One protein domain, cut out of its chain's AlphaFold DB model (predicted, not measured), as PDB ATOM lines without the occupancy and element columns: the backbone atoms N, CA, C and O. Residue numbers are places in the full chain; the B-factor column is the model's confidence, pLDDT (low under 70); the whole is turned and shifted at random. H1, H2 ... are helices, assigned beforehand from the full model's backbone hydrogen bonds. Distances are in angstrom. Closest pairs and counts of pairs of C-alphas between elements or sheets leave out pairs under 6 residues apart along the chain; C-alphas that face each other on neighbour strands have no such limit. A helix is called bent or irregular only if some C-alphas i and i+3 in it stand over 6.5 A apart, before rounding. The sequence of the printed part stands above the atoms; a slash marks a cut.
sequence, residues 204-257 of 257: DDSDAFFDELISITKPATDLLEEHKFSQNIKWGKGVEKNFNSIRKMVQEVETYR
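AT A GLANCE: This is residues 204 to 257 of the 257 residues of an uncharacterized protein of Rhizophagus irregularis (strain DAOM 197198w) (UniProt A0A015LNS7). Two helices make an open V: long H1 is one limb, and after a turn at the closed end H2 runs back as the other limb, then bends farther away from H1. Residues 204 to 223 of H1 and residues 240 to 257 stand free, and the limbs come near each other next to the turn. The printed part has 54 residues with two named helices, H1 then H2, and no named strand; the class is all helix. The whole is loose, with a radius of gyration of the C-alphas of 14.0 A, and elongated, spanning 40 by 26 by 16 A.

IN THESE COORDINATES: H1, residues 204 to 229, begins at C-alpha 204 (-36.142, 65.194, 33.542) and is 38.3 A long. It is neither bent nor irregular, but only just: C-alphas 216 and 219 are 6.1 A apart. H2, residues 233 to 255, was assigned as one helix by its hydrogen bonds but is bent: C-alphas 242 and 245 are 6.9 A apart. Its arm H2a, residues 233 to 242, is 15.3 A long and irregular, with C-alphas 238 and 241 also 6.9 A apart. Its arm H2b, residues 245 to 255, is 15.4 A long and ends at C-alpha 255 (-62.353, 56.166, 41.530).

HOW THE PARTS SIT: H1 and H2a form a helical hairpin, opposite ways at a shallow tilt of 22 degrees. They only just touch, with 3 pairs of C-alphas within 8 A, and H1 does so with residues 224 to 227 alone; the closest C-alphas, of His 227 and Gly 236, are 7.6 A apart. H2a and H2b stand at a steep tilt of 66 degrees. H1 and H2b are apart. In H2b each O i to N i+4 pair is within hydrogen-bond range, against 19 of 22 in H1 and 4 of 6 in H2a.

THE WHOLE: The two C-alphas farthest apart, of Asp 204 and Lys 234, are 41.6 A apart. The printed part has no cut, and the link from H1 to H2 is tight. Mean pLDDT of the printed part is 81.7; residues 204 to 206 and 256 to 257 are under 70.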
ATOM      1  N   ASP A 204     -37.036  66.350  33.737       54.41
ATOM      2  CA  ASP A 204     -36.142  65.194  33.542       54.41
ATOM      3  C   ASP A 204     -36.010  64.272  34.780       54.41
ATOM      4  O   ASP A 204     -35.827  63.061  34.633       54.41
ATOM      5  N   ASP A 205     -36.151  64.791  36.010       56.28
ATOM      6  CA  ASP A 205     -35.988  63.996  37.248       56.28
ATOM      7  C   ASP A 205     -37.249  63.197  37.625       56.28
ATOM      8  O   ASP A 205     -37.186  62.192  38.342       56.28
ATOM      9  N   SER A 206     -38.411  63.620  37.117       61.06
ATOM     10  CA  SER A 206     -39.681  62.901  37.274       61.06
ATOM     11  C   SER A 206     -39.663  61.594  36.482       61.06
ATOM     12  O   SER A 206     -40.030  60.538  37.004       61.06
ATOM     13  N   ASP A 207     -39.195  61.649  35.236       73.94
ATOM     14  CA  ASP A 207     -39.228  60.507  34.323       73.94
ATOM     15  C   ASP A 207     -38.296  59.382  34.785       73.94
ATOM     16  O   ASP A 207     -38.698  58.217  34.799       73.94
ATOM     17  N   ALA A 208     -37.117  59.722  35.317       79.06
ATOM     18  CA  ALA A 208     -36.183  58.748  35.882       79.06
ATOM     19  C   ALA A 208     -36.779  57.955  37.067       79.06
ATOM     20  O   ALA A 208     -36.558  56.745  37.192       79.06
ATOM     21  N   PHE A 209     -37.574  58.612  37.921       77.69
ATOM     22  CA  PHE A 209     -38.248  57.963  39.049       77.69
ATOM     23  C   PHE A 209     -39.333  56.982  38.581       77.69
ATOM     24  O   PHE A 209     -39.429  55.854  39.084       77.69
ATOM     25  N   PHE A 210     -40.146  57.379  37.600       82.06
ATOM     26  CA  PHE A 210     -41.164  56.493  37.035       82.06
ATOM     27  C   PHE A 210     -40.543  55.331  36.255       82.06
ATOM     28  O   PHE A 210     -41.024  54.198  36.372       82.06
ATOM     29  N   ASP A 211     -39.446  55.565  35.538       85.00
ATOM     30  CA  ASP A 211     -38.706  54.526  34.824       85.00
ATOM     31  C   ASP A 211     -38.141  53.462  35.768       85.00
ATOM     32  O   ASP A 211     -38.226  52.264  35.469       85.00
ATOM     33  N   GLU A 212     -37.649  53.848  36.949       86.38
ATOM     34  CA  GLU A 212     -37.204  52.895  37.967       86.38
ATOM     35  C   GLU A 212     -38.365  51.999  38.437       86.38
ATOM     36  O   GLU A 212     -38.244  50.766  38.440       86.38
ATOM     37  N   LEU A 213     -39.525  52.584  38.750       82.94
ATOM     38  CA  LEU A 213     -40.714  51.828  39.157       82.94
ATOM     39  C   LEU A 213     -41.214  50.886  38.048       82.94
ATOM     40  O   LEU A 213     -41.589  49.736  38.320       82.94
ATOM     41  N   ILE A 214     -41.181  51.330  36.790       86.06
ATOM     42  CA  ILE A 214     -41.540  50.513  35.622       86.06
ATOM     43  C   ILE A 214     -40.537  49.368  35.432       86.06
ATOM     44  O   ILE A 214     -40.952  48.234  35.157       86.06
ATOM     45  N   SER A 215     -39.238  49.624  35.620       86.62
ATOM     46  CA  SER A 215     -38.167  48.631  35.461       86.62
ATOM     47  C   SER A 215     -38.300  47.448  36.425       86.62
ATOM     48  O   SER A 215     -37.948  46.324  36.073       86.62
ATOM     49  N   ILE A 216     -38.869  47.673  37.614       84.44
ATOM     50  CA  ILE A 216     -39.115  46.634  38.625       84.44
ATOM     51  C   ILE A 216     -40.451  45.921  38.368       84.44
ATOM     52  O   ILE A 216     -40.572  44.710  38.577       84.44
ATOM     53  N   THR A 217     -41.461  46.654  37.895       87.44
ATOM     54  CA  THR A 217     -42.826  46.130  37.724       87.44
ATOM     55  C   THR A 217     -42.960  45.223  36.496       87.44
ATOM     56  O   THR A 217     -43.687  44.227  36.546       87.44
ATOM     57  N   LYS A 218     -42.232  45.506  35.407       89.00
ATOM     58  CA  LYS A 218     -42.238  44.671  34.191       89.00
ATOM     59  C   LYS A 218     -41.768  43.225  34.462       89.00
ATOM     60  O   LYS A 218     -42.582  42.323  34.279       89.00
ATOM     61  N   PRO A 219     -40.575  42.975  35.040       89.50
ATOM     62  CA  PRO A 219     -40.137  41.617  35.383       89.50
ATOM     63  C   PRO A 219     -41.055  40.903  36.380       89.50
ATOM     64  O   PRO A 219     -41.218  39.684  36.330       89.50
ATOM     65  N   ALA A 220     -41.667  41.646  37.309       86.00
ATOM     66  CA  ALA A 220     -42.638  41.072  38.237       86.00
ATOM     67  C   ALA A 220     -43.889  40.554  37.507       86.00
ATOM     68  O   ALA A 220     -44.468  39.552  37.926       86.00
ATOM     69  N   THR A 221     -44.281  41.210  36.414       86.56
ATOM     70  CA  THR A 221     -45.389  40.784  35.554       86.56
ATOM     71  C   THR A 221     -45.010  39.533  34.764       86.56
ATOM     72  O   THR A 221     -45.762  38.561  34.789       86.56
ATOM     73  N   ASP A 222     -43.804  39.496  34.190       88.56
ATOM     74  CA  ASP A 222     -43.290  38.326  33.460       88.56
ATOM     75  C   ASP A 222     -43.253  37.068  34.353       88.56
ATOM     76  O   ASP A 222     -43.701  35.989  33.961       88.56
ATOM     77  N   LEU A 223     -42.814  37.212  35.611       87.75
ATOM     78  CA  LEU A 223     -42.814  36.122  36.599       87.75
ATOM     79  C   LEU A 223     -44.225  35.623  36.938       87.75
ATOM     80  O   LEU A 223     -44.429  34.427  37.174       87.75
ATOM     81  N   LEU A 224     -45.216  36.519  36.991       84.81
ATOM     82  CA  LEU A 224     -46.609  36.123  37.205       84.81
ATOM     83  C   LEU A 224     -47.138  35.314  36.016       84.81
ATOM     84  O   LEU A 224     -47.850  34.329  36.234       84.81
ATOM     85  N   GLU A 225     -46.786  35.690  34.787       87.94
ATOM     86  CA  GLU A 225     -47.179  34.961  33.577       87.94
ATOM     87  C   GLU A 225     -46.529  33.573  33.503       87.94
ATOM     88  O   GLU A 225     -47.227  32.582  33.257       87.94
ATOM     89  N   GLU A 226     -45.240  33.463  33.830       88.81
ATOM     90  CA  GLU A 226     -44.512  32.187  33.883       88.81
ATOM     91  C   GLU A 226     -45.132  31.216  34.907       88.81
ATOM     92  O   GLU A 226     -45.402  30.038  34.624       88.81
ATOM     93  N   HIS A 227     -45.431  31.714  36.110       85.19
ATOM     94  CA  HIS A 227     -46.044  30.905  37.162       85.19
ATOM     95  C   HIS A 227     -47.527  30.599  36.911       85.19
ATOM     96  O   HIS A 227     -48.019  29.570  37.394       85.19
ATOM     97  N   LYS A 228     -48.227  31.439  36.138       86.56
ATOM     98  CA  LYS A 228     -49.583  31.175  35.639       86.56
ATOM     99  C   LYS A 228     -49.578  30.039  34.615       86.56
ATOM    100  O   LYS A 228     -50.399  29.130  34.747       86.56
ATOM    101  N   PHE A 229     -48.640  30.037  33.664       81.62
ATOM    102  CA  PHE A 229     -48.465  28.936  32.705       81.62
ATOM    103  C   PHE A 229     -48.127  27.616  33.415       81.62
ATOM    104  O   PHE A 229     -48.687  26.568  33.103       81.62
ATOM    105  N   SER A 230     -47.293  27.690  34.453       82.00
ATOM    106  CA  SER A 230     -46.875  26.541  35.266       82.00
ATOM    107  C   SER A 230     -47.914  26.078  36.309       82.00
ATOM    108  O   SER A 230     -47.621  25.185  37.103       82.00
ATOM    109  N   GLN A 231     -49.102  26.701  36.369       81.06
ATOM    110  CA  GLN A 231     -50.181  26.431  37.340       81.06
ATOM    111  C   GLN A 231     -49.726  26.374  38.819       81.06
ATOM    112  O   GLN A 231     -50.281  25.637  39.641       81.06
ATOM    113  N   ASN A 232     -48.732  27.181  39.210       82.50
ATOM    114  CA  ASN A 232     -48.177  27.169  40.569       82.50
ATOM    115  C   ASN A 232     -49.014  28.014  41.552       82.50
ATOM    116  O   ASN A 232     -48.600  29.069  42.043       82.50
ATOM    117  N   ILE A 233     -50.210  27.520  41.881       80.88
ATOM    118  CA  ILE A 233     -51.190  28.209  42.741       80.88
ATOM    119  C   ILE A 233     -50.644  28.451  44.160       80.88
ATOM    120  O   ILE A 233     -50.999  29.436  44.814       80.88
ATOM    121  N   LYS A 234     -49.764  27.572  44.656       83.75
ATOM    122  CA  LYS A 234     -49.168  27.700  45.994       83.75
ATOM    123  C   LYS A 234     -48.256  28.923  46.090       83.75
ATOM    124  O   LYS A 234     -48.300  29.623  47.101       83.75
ATOM    125  N   TRP A 235     -47.462  29.182  45.052       86.94
ATOM    126  CA  TRP A 235     -46.635  30.382  44.974       86.94
ATOM    127  C   TRP A 235     -47.501  31.638  44.809       86.94
ATOM    128  O   TRP A 235     -47.339  32.581  45.582       86.94
ATOM    129  N   GLY A 236     -48.511  31.600  43.929       81.75
ATOM    130  CA  GLY A 236     -49.444  32.718  43.729       81.75
ATOM    131  C   GLY A 236     -50.129  33.183  45.023       81.75
ATOM    132  O   GLY A 236     -50.090  34.369  45.351       81.75
ATOM    133  N   LYS A 237     -50.647  32.249  45.838       83.19
ATOM    134  CA  LYS A 237     -51.234  32.553  47.165       83.19
ATOM    135  C   LYS A 237     -50.231  33.149  48.164       83.19
ATOM    136  O   LYS A 237     -50.625  33.819  49.115       83.19
ATOM    137  N   GLY A 238     -48.937  32.881  47.988       82.94
ATOM    138  CA  GLY A 238     -47.876  33.451  48.818       82.94
ATOM    139  C   GLY A 238     -47.574  34.910  48.475       82.94
ATOM    140  O   GLY A 238     -47.333  35.709  49.382       82.94
ATOM    141  N   VAL A 239     -47.615  35.255  47.186       85.88
ATOM    142  CA  VAL A 239     -47.254  36.591  46.680       85.88
ATOM    143  C   VAL A 239     -48.450  37.550  46.652       85.88
ATOM    144  O   VAL A 239     -48.249  38.757  46.750       85.88
ATOM    145  N   GLU A 240     -49.690  37.047  46.639       84.31
ATOM    146  CA  GLU A 240     -50.933  37.846  46.633       84.31
ATOM    147  C   GLU A 240     -50.928  39.006  47.649       84.31
ATOM    148  O   GLU A 240     -51.330  40.124  47.332       84.31
ATOM    149  N   LYS A 241     -50.386  38.781  48.853       83.69
ATOM    150  CA  LYS A 241     -50.330  39.793  49.923       83.69
ATOM    151  C   LYS A 241     -49.532  41.044  49.548       83.69
ATOM    152  O   LYS A 241     -49.835  42.117  50.066       83.69
ATOM    153  N   ASN A 242     -48.539  40.914  48.672       84.75
ATOM    154  CA  ASN A 242     -47.693  42.027  48.238       84.75
ATOM    155  C   ASN A 242     -48.437  42.958  47.266       84.75
ATOM    156  O   ASN A 242     -48.126  44.143  47.193       84.75
ATOM    157  N   PHE A 243     -49.456  42.446  46.570       86.44
ATOM    158  CA  PHE A 243     -50.249  43.205  45.602       86.44
ATOM    159  C   PHE A 243     -51.434  43.949  46.227       86.44
ATOM    160  O   PHE A 243     -52.076  44.734  45.540       86.44
ATOM    161  N   ASN A 244     -51.727  43.763  47.520       84.81
ATOM    162  CA  ASN A 244     -52.849  44.442  48.180       84.81
ATOM    163  C   ASN A 244     -52.709  45.972  48.165       84.81
ATOM    164  O   ASN A 244     -53.688  46.671  47.914       84.81
ATOM    165  N   SER A 245     -51.500  46.490  48.392       80.56
ATOM    166  CA  SER A 245     -51.240  47.934  48.342       80.56
ATOM    167  C   SER A 245     -51.349  48.481  46.918       80.56
ATOM    168  O   SER A 245     -51.945  49.533  46.720       80.56
ATOM    169  N   ILE A 246     -50.850  47.734  45.926       85.81
ATOM    170  CA  ILE A 246     -50.952  48.091  44.500       85.81
ATOM    171  C   ILE A 246     -52.422  48.087  44.065       85.81
ATOM    172  O   ILE A 246     -52.879  49.027  43.428       85.81
ATOM    173  N   ARG A 247     -53.196  47.078  44.482       85.31
ATOM    174  CA  ARG A 247     -54.641  46.997  44.233       85.31
ATOM    175  C   ARG A 247     -55.376  48.203  44.815       85.31
ATOM    176  O   ARG A 247     -56.198  48.780  44.119       85.31
ATOM    177  N   LYS A 248     -55.070  48.592  46.058       88.06
ATOM    178  CA  LYS A 248     -55.679  49.765  46.704       88.06
ATOM    179  C   LYS A 248     -55.341  51.057  45.955       88.06
ATOM    180  O   LYS A 248     -56.236  51.847  45.701       88.06
ATOM    181  N   MET A 249     -54.080  51.224  45.554       87.31
ATOM    182  CA  MET A 249     -53.625  52.373  44.766       87.31
ATOM    183  C   MET A 249     -54.355  52.470  43.419       87.31
ATOM    184  O   MET A 249     -54.857  53.532  43.075       87.31
ATOM    185  N   VAL A 250     -54.459  51.361  42.676       85.69
ATOM    186  CA  VAL A 250     -55.178  51.325  41.389       85.69
ATOM    187  C   VAL A 250     -56.659  51.649  41.582       85.69
ATOM    188  O   VAL A 250     -57.189  52.484  40.860       85.69
ATOM    189  N   GLN A 251     -57.303  51.055  42.590       85.44
ATOM    190  CA  GLN A 251     -58.713  51.314  42.899       85.44
ATOM    191  C   GLN A 251     -58.972  52.781  43.254       85.44
ATOM    192  O   GLN A 251     -59.969  53.342  42.817       85.44
ATOM    193  N   GLU A 252     -58.078  53.407  44.022       85.94
ATOM    194  CA  GLU A 252     -58.176  54.831  44.352       85.94
ATOM    195  C   GLU A 252     -58.069  55.688  43.084       85.94
ATOM    196  O   GLU A 252     -58.929  56.531  42.849       85.94
ATOM    197  N   VAL A 253     -57.095  55.433  42.206       81.31
ATOM    198  CA  VAL A 253     -56.948  56.185  40.945       81.31
ATOM    199  C   VAL A 253     -58.142  55.976  40.005       81.31
ATOM    200  O   VAL A 253     -58.610  56.937  39.400       81.31
ATOM    201  N   GLU A 254     -58.670  54.755  39.905       77.69
ATOM    202  CA  GLU A 254     -59.871  54.452  39.115       77.69
ATOM    203  C   GLU A 254     -61.122  55.158  39.651       77.69
ATOM    204  O   GLU A 254     -61.980  55.529  38.860       77.69
ATOM    205  N   THR A 255     -61.227  55.398  40.963       75.12
ATOM    206  CA  THR A 255     -62.353  56.166  41.530       75.12
ATOM    207  C   THR A 255     -62.300  57.670  41.251       75.12
ATOM    208  O   THR A 255     -63.319  58.339  41.406       75.12
ATOM    209  N   TYR A 256     -61.141  58.204  40.851       64.44
ATOM    210  CA  TYR A 256     -60.961  59.620  40.502       64.44
ATOM    211  C   TYR A 256     -60.854  59.871  38.987       64.44
ATOM    212  O   TYR A 256     -60.692  61.024  38.582       64.44
ATOM    213  N   ARG A 257     -60.921  58.819  38.163       50.09
ATOM    214  CA  ARG A 257     -61.000  58.895  36.696       50.09
ATOM    215  C   ARG A 257     -62.447  58.878  36.224       50.09
ATOM    216  O   ARG A 257     -62.707  59.569  35.216       50.09
TER     217      ARG A 257